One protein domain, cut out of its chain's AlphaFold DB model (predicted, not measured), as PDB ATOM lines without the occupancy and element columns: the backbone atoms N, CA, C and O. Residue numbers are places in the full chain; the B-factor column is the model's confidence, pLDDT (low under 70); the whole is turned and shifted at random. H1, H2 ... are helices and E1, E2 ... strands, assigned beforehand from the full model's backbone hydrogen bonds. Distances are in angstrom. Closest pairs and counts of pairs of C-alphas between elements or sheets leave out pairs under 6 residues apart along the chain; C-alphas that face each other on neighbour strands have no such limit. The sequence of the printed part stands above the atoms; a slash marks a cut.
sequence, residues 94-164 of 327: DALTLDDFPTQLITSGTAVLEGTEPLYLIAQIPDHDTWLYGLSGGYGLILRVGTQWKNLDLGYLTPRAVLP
ATOM      1  N   ASP A  94     -24.249  17.806   5.789       82.00
ATOM      2  CA  ASP A  94     -23.896  18.748   4.722       82.00
ATOM      3  C   ASP A  94     -23.131  19.969   5.269       82.00
ATOM      4  O   ASP A  94     -22.478  20.691   4.512       82.00
ATOM      5  N   ALA A  95     -23.168  20.190   6.588       87.94
ATOM      6  CA  ALA A  95     -22.439  21.257   7.271       87.94
ATOM      7  C   ALA A  95     -21.004  20.870   7.676       87.94
ATOM      8  O   ALA A  95     -20.269  21.721   8.184       87.94
ATOM      9  N   LEU A  96     -20.603  19.609   7.468       90.50
ATOM     10  CA  LEU A  96     -19.292  19.105   7.870       90.50
ATOM     11  C   LEU A  96     -18.146  19.765   7.099       90.50
ATOM     12  O   LEU A  96     -18.228  20.088   5.913       90.50
ATOM     13  N   THR A  97     -17.020  19.893   7.782       93.25
ATOM     14  CA  THR A  97     -15.710  20.211   7.225       93.25
ATOM     15  C   THR A  97     -14.738  19.069   7.513       93.25
ATOM     16  O   THR A  97     -14.999  18.188   8.330       93.25
ATOM     17  N   LEU A  98     -13.576  19.069   6.855       92.94
ATOM     18  CA  LEU A  98     -12.583  18.008   7.060       92.94
ATOM     19  C   LEU A  98     -12.074  17.906   8.505       92.94
ATOM     20  O   LEU A  98     -11.686  16.816   8.920       92.94
ATOM     21  N   ASP A  99     -12.092  19.013   9.250       94.25
ATOM     22  CA  ASP A  99     -11.633  19.068  10.640       94.25
ATOM     23  C   ASP A  99     -12.647  18.452  11.621       94.25
ATOM     24  O   ASP A  99     -12.280  18.121  12.749       94.25
ATOM     25  N   ASP A 100     -13.897  18.252  11.189       94.56
ATOM     26  CA  ASP A 100     -14.961  17.664  12.009       94.56
ATOM     27  C   ASP A 100     -14.888  16.126  12.058       94.56
ATOM     28  O   ASP A 100     -15.526  15.494  12.902       94.56
ATOM     29  N   PHE A 101     -14.097  15.497  11.180       96.50
ATOM     30  CA  PHE A 101     -13.983  14.042  11.128       96.50
ATOM     31  C   PHE A 101     -13.043  13.494  12.219       96.50
ATOM     32  O   PHE A 101     -11.862  13.857  12.270       96.50
ATOM     33  N   PRO A 102     -13.511  12.555  13.064       96.56
ATOM     34  CA  PRO A 102     -12.677  11.944  14.088       96.56
ATOM     35  C   PRO A 102     -11.579  11.085  13.454       96.56
ATOM     36  O   PRO A 102     -11.812  10.309  12.538       96.56
ATOM     37  N   THR A 103     -10.364  11.159  13.986       96.38
ATOM     38  CA  THR A 103      -9.216  10.404  13.445       96.38
ATOM     39  C   THR A 103      -8.932   9.105  14.195       96.38
ATOM     40  O   THR A 103      -8.122   8.288  13.756       96.38
ATOM     41  N   GLN A 104      -9.586   8.892  15.340       96.62
ATOM     42  CA  GLN A 104      -9.400   7.699  16.153       96.62
ATOM     43  C   GLN A 104     -10.338   6.581  15.693       96.62
ATOM     44  O   GLN A 104     -11.544   6.643  15.925       96.62
ATOM     45  N   LEU A 105      -9.761   5.532  15.103       97.31
ATOM     46  CA  LEU A 105     -10.484   4.312  14.751       97.31
ATOM     47  C   LEU A 105     -10.950   3.586  16.020       97.31
ATOM     48  O   LEU A 105     -10.138   3.253  16.892       97.31
ATOM     49  N   ILE A 106     -12.247   3.304  16.105       96.50
ATOM     50  CA  ILE A 106     -12.797   2.438  17.151       96.50
ATOM     51  C   ILE A 106     -12.681   0.965  16.745       96.50
ATOM     52  O   ILE A 106     -12.635   0.623  15.569       96.50
ATOM     53  N   THR A 107     -12.641   0.069  17.731       90.25
ATOM     54  CA  THR A 107     -12.491  -1.386  17.505       90.25
ATOM     55  C   THR A 107     -13.727  -2.192  17.900       90.25
ATOM     56  O   THR A 107     -13.738  -3.414  17.783       90.25
ATOM     57  N   SER A 108     -14.773  -1.520  18.381       89.44
ATOM     58  CA  SER A 108     -16.032  -2.129  18.799       89.44
ATOM     59  C   SER A 108     -17.176  -1.145  18.591       89.44
ATOM     60  O   SER A 108     -17.045   0.027  18.944       89.44
ATOM     61  N   GLY A 109     -18.310  -1.625  18.075       92.75
ATOM     62  CA  GLY A 109     -19.517  -0.816  17.898       92.75
ATOM     63  C   GLY A 109     -20.216  -0.432  19.201       92.75
ATOM     64  O   GLY A 109     -21.170   0.336  19.164       92.75
ATOM     65  N   THR A 110     -19.765  -0.922  20.363       94.12
ATOM     66  CA  THR A 110     -20.396  -0.598  21.650       94.12
ATOM     67  C   THR A 110     -20.371   0.903  21.927       94.12
ATOM     68  O   THR A 110     -21.385   1.443  22.350       94.12
ATOM     69  N   ALA A 111     -19.275   1.594  21.591       92.38
ATOM     70  CA  ALA A 111     -19.178   3.048  21.749       92.38
ATOM     71  C   ALA A 111     -20.248   3.798  20.934       92.38
ATOM     72  O   ALA A 111     -20.847   4.753  21.416       92.38
ATOM     73  N   VAL A 112     -20.545   3.315  19.724       93.06
ATOM     74  CA  VAL A 112     -21.584   3.896  18.864       93.06
ATOM     75  C   VAL A 112     -22.975   3.738  19.477       93.06
ATOM     76  O   VAL A 112     -23.779   4.669  19.429       93.06
ATOM     77  N   LEU A 113     -23.259   2.562  20.050       91.56
ATOM     78  CA  LEU A 113     -24.534   2.273  20.710       91.56
ATOM     79  C   LEU A 113     -24.706   3.066  22.011       91.56
ATOM     80  O   LEU A 113     -25.826   3.418  22.370       91.56
ATOM     81  N   GLU A 114     -23.607   3.352  22.713       91.69
ATOM     82  CA  GLU A 114     -23.602   4.219  23.896       91.69
ATOM     83  C   GLU A 114     -23.817   5.697  23.538       91.69
ATOM     84  O   GLU A 114     -24.322   6.452  24.368       91.69
ATOM     85  N   GLY A 115     -23.482   6.103  22.306       88.69
ATOM     86  CA  GLY A 115     -23.810   7.424  21.768       88.69
ATOM     87  C   GLY A 115     -23.087   8.577  22.468       88.69
ATOM     88  O   GLY A 115     -23.661   9.647  22.640       88.69
ATOM     89  N   THR A 116     -21.843   8.366  22.905       87.31
ATOM     90  CA  THR A 116     -21.052   9.382  23.624       87.31
ATOM     91  C   THR A 116     -20.585  10.542  22.742       87.31
ATOM     92  O   THR A 116     -20.420  11.651  23.230       87.31
ATOM     93  N   GLU A 117     -20.372  10.269  21.460       91.00
ATOM     94  CA  GLU A 117     -20.000  11.196  20.393       91.00
ATOM     95  C   GLU A 117     -21.016  11.086  19.240       91.00
ATOM     96  O   GLU A 117     -21.619  10.022  19.068       91.00
ATOM     97  N   PRO A 118     -21.204  12.139  18.425       91.75
ATOM     98  CA  PRO A 118     -22.141  12.109  17.299       91.75
ATOM     99  C   PRO A 118     -21.634  11.289  16.103       91.75
ATOM    100  O   PRO A 118     -22.439  10.733  15.357       91.75
ATOM    101  N   LEU A 119     -20.311  11.198  15.921       95.25
ATOM    102  CA  LEU A 119     -19.661  10.590  14.760       95.25
ATOM    103  C   LEU A 119     -18.443   9.769  15.200       95.25
ATOM    104  O   LEU A 119     -17.658  10.216  16.036       95.25
ATOM    105  N   TYR A 120     -18.256   8.589  14.608       97.31
ATOM    106  CA  TYR A 120     -17.150   7.679  14.925       97.31
ATOM    107  C   TYR A 120     -16.458   7.201  13.661       97.31
ATOM    108  O   TYR A 120     -17.131   6.836  12.704       97.31
ATOM    109  N   LEU A 121     -15.127   7.111  13.673       98.31
ATOM    110  CA  LEU A 121     -14.384   6.408  12.629       98.31
ATOM    111  C   LEU A 121     -14.455   4.900  12.892       98.31
ATOM    112  O   LEU A 121     -13.908   4.427  13.892       98.31
ATOM    113  N   ILE A 122     -15.127   4.158  12.010       98.12
ATOM    114  CA  ILE A 122     -15.483   2.743  12.223       98.12
ATOM    115  C   ILE A 122     -14.758   1.770  11.290       98.12
ATOM    116  O   ILE A 122     -14.580   0.610  11.650       98.12
ATOM    117  N   ALA A 123     -14.302   2.235  10.127       98.06
ATOM    118  CA  ALA A 123     -13.431   1.481   9.231       98.06
ATOM    119  C   ALA A 123     -12.574   2.439   8.389       98.06
ATOM    120  O   ALA A 123     -12.924   3.603   8.199       98.06
ATOM    121  N   GLN A 124     -11.434   1.964   7.890       98.19
ATOM    122  CA  GLN A 124     -10.546   2.761   7.043       98.19
ATOM    123  C   GLN A 124      -9.679   1.879   6.144       98.19
ATOM    124  O   GLN A 124      -9.272   0.788   6.544       98.19
ATOM    125  N   ILE A 125      -9.337   2.403   4.969       98.25
ATOM    126  CA  ILE A 125      -8.325   1.878   4.050       98.25
ATOM    127  C   ILE A 125      -7.358   3.037   3.750       98.25
ATOM    128  O   ILE A 125      -7.522   3.739   2.752       98.25
ATOM    129  N   PRO A 126      -6.366   3.291   4.627       97.50
ATOM    130  CA  PRO A 126      -5.527   4.488   4.533       97.50
ATOM    131  C   PRO A 126      -4.719   4.580   3.234       97.50
ATOM    132  O   PRO A 126      -4.533   5.675   2.715       97.50
ATOM    133  N   ASP A 127      -4.284   3.441   2.689       97.38
ATOM    134  CA  ASP A 127      -3.521   3.384   1.434       97.38
ATOM    135  C   ASP A 127      -4.342   3.847   0.214       97.38
ATOM    136  O   ASP A 127      -3.764   4.188  -0.816       97.38
ATOM    137  N   HIS A 128      -5.672   3.896   0.347       96.44
ATOM    138  CA  HIS A 128      -6.613   4.371  -0.668       96.44
ATOM    139  C   HIS A 128      -7.285   5.700  -0.298       96.44
ATOM    140  O   HIS A 128      -8.188   6.128  -1.005       96.44
ATOM    141  N   ASP A 129      -6.851   6.369   0.779       97.25
ATOM    142  CA  ASP A 129      -7.457   7.635   1.220       97.25
ATOM    143  C   ASP A 129      -8.963   7.474   1.539       97.25
ATOM    144  O   ASP A 129      -9.756   8.387   1.316       97.25
ATOM    145  N   THR A 130      -9.369   6.303   2.059       98.31
ATOM    146  CA  THR A 130     -10.784   5.947   2.281       98.31
ATOM    147  C   THR A 130     -11.094   5.711   3.753       98.31
ATOM    148  O   THR A 130     -10.421   4.936   4.439       98.31
ATOM    149  N   TRP A 131     -12.161   6.335   4.242       98.62
ATOM    150  CA  TRP A 131     -12.635   6.233   5.621       98.62
ATOM    151  C   TRP A 131     -14.144   6.070   5.667       98.62
ATOM    152  O   TRP A 131     -14.867   6.698   4.898       98.62
ATOM    153  N   LEU A 132     -14.609   5.271   6.619       98.56
ATOM    154  CA  LEU A 132     -16.020   5.090   6.902       98.56
ATOM    155  C   LEU A 132     -16.313   5.568   8.311       98.56
ATOM    156  O   LEU A 132     -15.704   5.101   9.282       98.56
ATOM    157  N   TYR A 133     -17.282   6.464   8.407       98.12
ATOM    158  CA  TYR A 133     -17.767   6.987   9.665       98.12
ATOM    159  C   TYR A 133     -19.196   6.537   9.909       98.12
ATOM    160  O   TYR A 133     -19.985   6.416   8.975       98.12
ATOM    161  N   GLY A 134     -19.521   6.304  11.172       96.75
ATOM    162  CA  GLY A 134     -20.863   5.955  11.603       96.75
ATOM    163  C   GLY A 134     -21.439   7.007  12.537       96.75
ATOM    164  O   GLY A 134     -20.737   7.485  13.433       96.75
ATOM    165  N   LEU A 135     -22.715   7.345  12.344       94.38
ATOM    166  CA  LEU A 135     -23.459   8.213  13.258       94.38
ATOM    167  C   LEU A 135     -23.889   7.462  14.516       94.38
ATOM    168  O   LEU A 135     -24.225   6.274  14.466       94.38
ATOM    169  N   SER A 136     -23.916   8.155  15.653       91.69
ATOM    170  CA  SER A 136     -24.423   7.597  16.913       91.69
ATOM    171  C   SER A 136     -25.795   6.937  16.745       91.69
ATOM    172  O   SER A 136     -26.638   7.438  16.003       91.69
ATOM    173  N   GLY A 137     -26.044   5.840  17.461       87.44
ATOM    174  CA  GLY A 137     -27.321   5.118  17.380       87.44
ATOM    175  C   GLY A 137     -27.385   4.038  16.294       87.44
ATOM    176  O   GLY A 137     -28.363   3.298  16.251       87.44
ATOM    177  N   GLY A 138     -26.334   3.879  15.479       91.25
ATOM    178  CA  GLY A 138     -26.176   2.716  14.597       91.25
ATOM    179  C   GLY A 138     -26.903   2.806  13.253       91.25
ATOM    180  O   GLY A 138     -27.107   1.783  12.598       91.25
ATOM    181  N   TYR A 139     -27.279   4.016  12.842       93.31
ATOM    182  CA  TYR A 139     -27.939   4.285  11.570       93.31
ATOM    183  C   TYR A 139     -27.345   5.534  10.914       93.31
ATOM    184  O   TYR A 139     -27.133   6.536  11.591       93.31
ATOM    185  N   GLY A 140     -27.085   5.469   9.611       94.62
ATOM    186  CA  GLY A 140     -26.416   6.509   8.839       94.62
ATOM    187  C   GLY A 140     -24.894   6.352   8.852       94.62
ATOM    188  O   GLY A 140     -24.245   6.344   9.903       94.62
ATOM    189  N   LEU A 141     -24.326   6.243   7.656       96.94
ATOM    190  CA  LEU A 141     -22.892   6.155   7.412       96.94
ATOM    191  C   LEU A 141     -22.422   7.360   6.598       96.94
ATOM    192  O   LEU A 141     -23.170   7.908   5.790       96.94
ATOM    193  N   ILE A 142     -21.156   7.729   6.761       97.31
ATOM    194  CA  ILE A 142     -20.470   8.686   5.893       97.31
ATOM    195  C   ILE A 142     -19.253   7.989   5.304       97.31
ATOM    196  O   ILE A 142     -18.322   7.634   6.028       97.31
ATOM    197  N   LEU A 143     -19.252   7.799   3.987       97.75
ATOM    198  CA  LEU A 143     -18.080   7.338   3.253       97.75
ATOM    199  C   LEU A 143     -17.286   8.562   2.805       97.75
ATOM    200  O   LEU A 143     -17.828   9.432   2.129       97.75
ATOM    201  N   ARG A 144     -16.008   8.630   3.171       97.00
ATOM    202  CA  ARG A 144     -15.086   9.689   2.751       97.00
ATOM    203  C   ARG A 144     -13.961   9.099   1.915       97.00
ATOM    204  O   ARG A 144     -13.278   8.193   2.387       97.00
ATOM    205  N   VAL A 145     -13.730   9.678   0.741       96.56
ATOM    206  CA  VAL A 145     -12.596   9.380  -0.141       96.56
ATOM    207  C   VAL A 145     -11.848  10.687  -0.395       96.56
ATOM    208  O   VAL A 145     -12.384  11.636  -0.973       96.56
ATOM    209  N   GLY A 146     -10.630  10.774   0.128       94.50
ATOM    210  CA  GLY A 146      -9.852  12.002   0.216       94.50
ATOM    211  C   GLY A 146     -10.615  13.147   0.861       94.50
ATOM    212  O   GLY A 146     -10.948  13.099   2.047       94.50
ATOM    213  N   THR A 147     -10.866  14.207   0.090       93.56
ATOM    214  CA  THR A 147     -11.576  15.396   0.579       93.56
ATOM    215  C   THR A 147     -13.072  15.388   0.284       93.56
ATOM    216  O   THR A 147     -13.741  16.351   0.642       93.56
ATOM    217  N   GLN A 148     -13.584  14.363  -0.399       92.94
ATOM    218  CA  GLN A 148     -15.000  14.224  -0.738       92.94
ATOM    219  C   GLN A 148     -15.659  13.214   0.197       92.94
ATOM    220  O   GLN A 148     -15.020  12.259   0.646       92.94
ATOM    221  N   TRP A 149     -16.943  13.402   0.486       95.00
ATOM    222  CA  TRP A 149     -17.717  12.438   1.259       95.00
ATOM    223  C   TRP A 149     -19.172  12.384   0.817       95.00
ATOM    224  O   TRP A 149     -19.709  13.337   0.255       95.00
ATOM    225  N   LYS A 150     -19.809  11.249   1.105       93.94
ATOM    226  CA  LYS A 150     -21.220  10.998   0.835       93.94
ATOM    227  C   LYS A 150     -21.877  10.310   2.025       93.94
ATOM    228  O   LYS A 150     -21.298   9.410   2.633       93.94
ATOM    229  N   ASN A 151     -23.104  10.726   2.316       93.44
ATOM    230  CA  ASN A 151     -23.961  10.057   3.287       93.44
ATOM    231  C   ASN A 151     -24.600   8.823   2.653       93.44
ATOM    232  O   ASN A 151     -25.152   8.905   1.553       93.44
ATOM    233  N   LEU A 152     -24.545   7.702   3.361       94.19
ATOM    234  CA  LEU A 152     -25.258   6.476   3.032       94.19
ATOM    235  C   LEU A 152     -26.320   6.257   4.111       94.19
ATOM    236  O   LEU A 152     -26.008   6.126   5.298       94.19
ATOM    237  N   ASP A 153     -27.581   6.251   3.692       92.75
ATOM    238  CA  ASP A 153     -28.745   6.129   4.571       92.75
ATOM    239  C   ASP A 153     -28.993   4.656   4.941       92.75
ATOM    240  O   ASP A 153     -29.928   4.021   4.461       92.75
ATOM    241  N   LEU A 154     -28.072   4.085   5.727       94.31
ATOM    242  CA  LEU A 154     -28.012   2.654   6.029       94.31
ATOM    243  C   LEU A 154     -27.984   2.402   7.539       94.31
ATOM    244  O   LEU A 154     -27.186   2.993   8.273       94.31
ATOM    245  N   GLY A 155     -28.803   1.457   8.004       94.38
ATOM    246  CA  GLY A 155     -28.602   0.836   9.311       94.38
ATOM    247  C   GLY A 155     -27.330  -0.001   9.272       94.38
ATOM    248  O   GLY A 155     -27.164  -0.799   8.358       94.38
ATOM    249  N   TYR A 156     -26.422   0.188  10.230       94.75
ATOM    250  CA  TYR A 156     -25.091  -0.421  10.141       94.75
ATOM    251  C   TYR A 156     -24.616  -1.154  11.389       94.75
ATOM    252  O   TYR A 156     -23.516  -1.710  11.405       94.75
ATOM    253  N   LEU A 157     -25.438  -1.164  12.436       94.19
ATOM    254  CA  LEU A 157     -25.154  -1.862  13.677       94.19
ATOM    255  C   LEU A 157     -26.392  -2.579  14.193       94.19
ATOM    256  O   LEU A 157     -27.463  -2.000  14.355       94.19
ATOM    257  N   THR A 158     -26.189  -3.833  14.571       94.38
ATOM    258  CA  THR A 158     -27.117  -4.588  15.412       94.38
ATOM    259  C   THR A 158     -26.738  -4.439  16.890       94.38
ATOM    260  O   THR A 158     -25.625  -4.004  17.210       94.38
ATOM    261  N   PRO A 159     -27.583  -4.896  17.835       92.62
ATOM    262  CA  PRO A 159     -27.214  -4.971  19.250       92.62
ATOM    263  C   PRO A 159     -25.943  -5.789  19.541       92.62
ATOM    264  O   PRO A 159     -25.363  -5.660  20.616       92.62
ATOM    265  N   ARG A 160     -25.483  -6.628  18.597       92.81
ATOM    266  CA  ARG A 160     -24.207  -7.357  18.702       92.81
ATOM    267  C   ARG A 160     -22.979  -6.477  18.461       92.81
ATOM    268  O   ARG A 160     -21.866  -6.958  18.656       92.81
ATOM    269  N   ALA A 161     -23.170  -5.219  18.073       94.38
ATOM    270  CA  ALA A 161     -22.130  -4.205  17.964       94.38
ATOM    271  C   ALA A 161     -20.976  -4.555  16.999       94.38
ATOM    272  O   ALA A 161     -19.829  -4.144  17.212       94.38
ATOM    273  N   VAL A 162     -21.267  -5.334  15.953       95.75
ATOM    274  CA  VAL A 162     -20.289  -5.704  14.922       95.75
ATOM    275  C   VAL A 162     -20.172  -4.560  13.921       95.75
ATOM    276  O   VAL A 162     -21.179  -4.119  13.379       95.75
ATOM    277  N   LEU A 163     -18.950  -4.072  13.712       97.56
ATOM    278  CA  LEU A 163     -18.680  -2.958  12.805       97.56
ATOM    279  C   LEU A 163     -18.650  -3.420  11.335       97.56
ATOM    280  O   LEU A 163     -18.252  -4.561  11.077       97.56
ATOM    281  N   PRO A 164     -19.008  -2.537  10.384       97.62
ATOM    282  CA  PRO A 164     -18.853  -2.794   8.958       97.62
ATOM    283  C   PRO A 164     -17.404  -3.071   8.545       97.62
ATOM    284  O   PRO A 164     -16.454  -2.638   9.201       97.62
TER     285      PRO A 164
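AT A GLANCE: This is residues 94 to 164 of the 327 residues of an uncharacterized protein of Intestinimonas butyriciproducens (UniProt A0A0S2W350). A single strongly twisted sheet of four antiparallel strands, E1 to E4, makes the body, with the short helix H1 near one end of E1 and E2. The unnamed stretch of residues 94 to 109 passes by the E1 edge of the sheet, and residues 156 to 164 fold back after E4. The printed part has 71 residues, with H1 followed by E1, E2, E3 and E4, which is also the order across the sheet. The class is mostly strand, though 33 of the 71 residues, under half, are in named elements. The whole is compact, with a radius of gyration of the C-alphas of 11.3 A, and spans 32 by 26 by 20 A.

IN THESE COORDINATES: After residues 94 to 109, H1 covers residues 110 to 114, beginning at C-alpha 110 (-20.396, -0.598, 21.650). E1 is residues 119 to 125, 17.9 A long, and E2 is residues 130 to 135, 16.9 A. E3 is residues 139 to 145, 20.0 A, and E4 is residues 148 to 155, 21.6 A, ending at C-alpha 155 (-28.602, 0.836, 9.311).

HOW THE PARTS SIT: The strands form a meander, each the antiparallel neighbour of the one before. In the hairpin E1 and E2, N 122 and O 132 are 2.9 A apart, within hydrogen-bond range; in the hairpin E2 and E3, N 133 and O 142, 2.8 A; in the hairpin E3 and E4, N 143 and O 150, 2.9 A. The edge strands E1 and E4 are apart. H1 only grazes the sheet, with residues 111 to 113; the C-alphas of Val 112 and Tyr 120 are its closest to E1, 7.0 A. In H1 every O i to N i+4 pair is within hydrogen-bond range.

THE WHOLE: The C-alphas farthest apart, those of Thr 147 and Pro 159, are 31.7 A apart. The printed part has no cut, and the four links between named elements are tight. The mean pLDDT of the printed part is 94.4, and no printed residue is under 70.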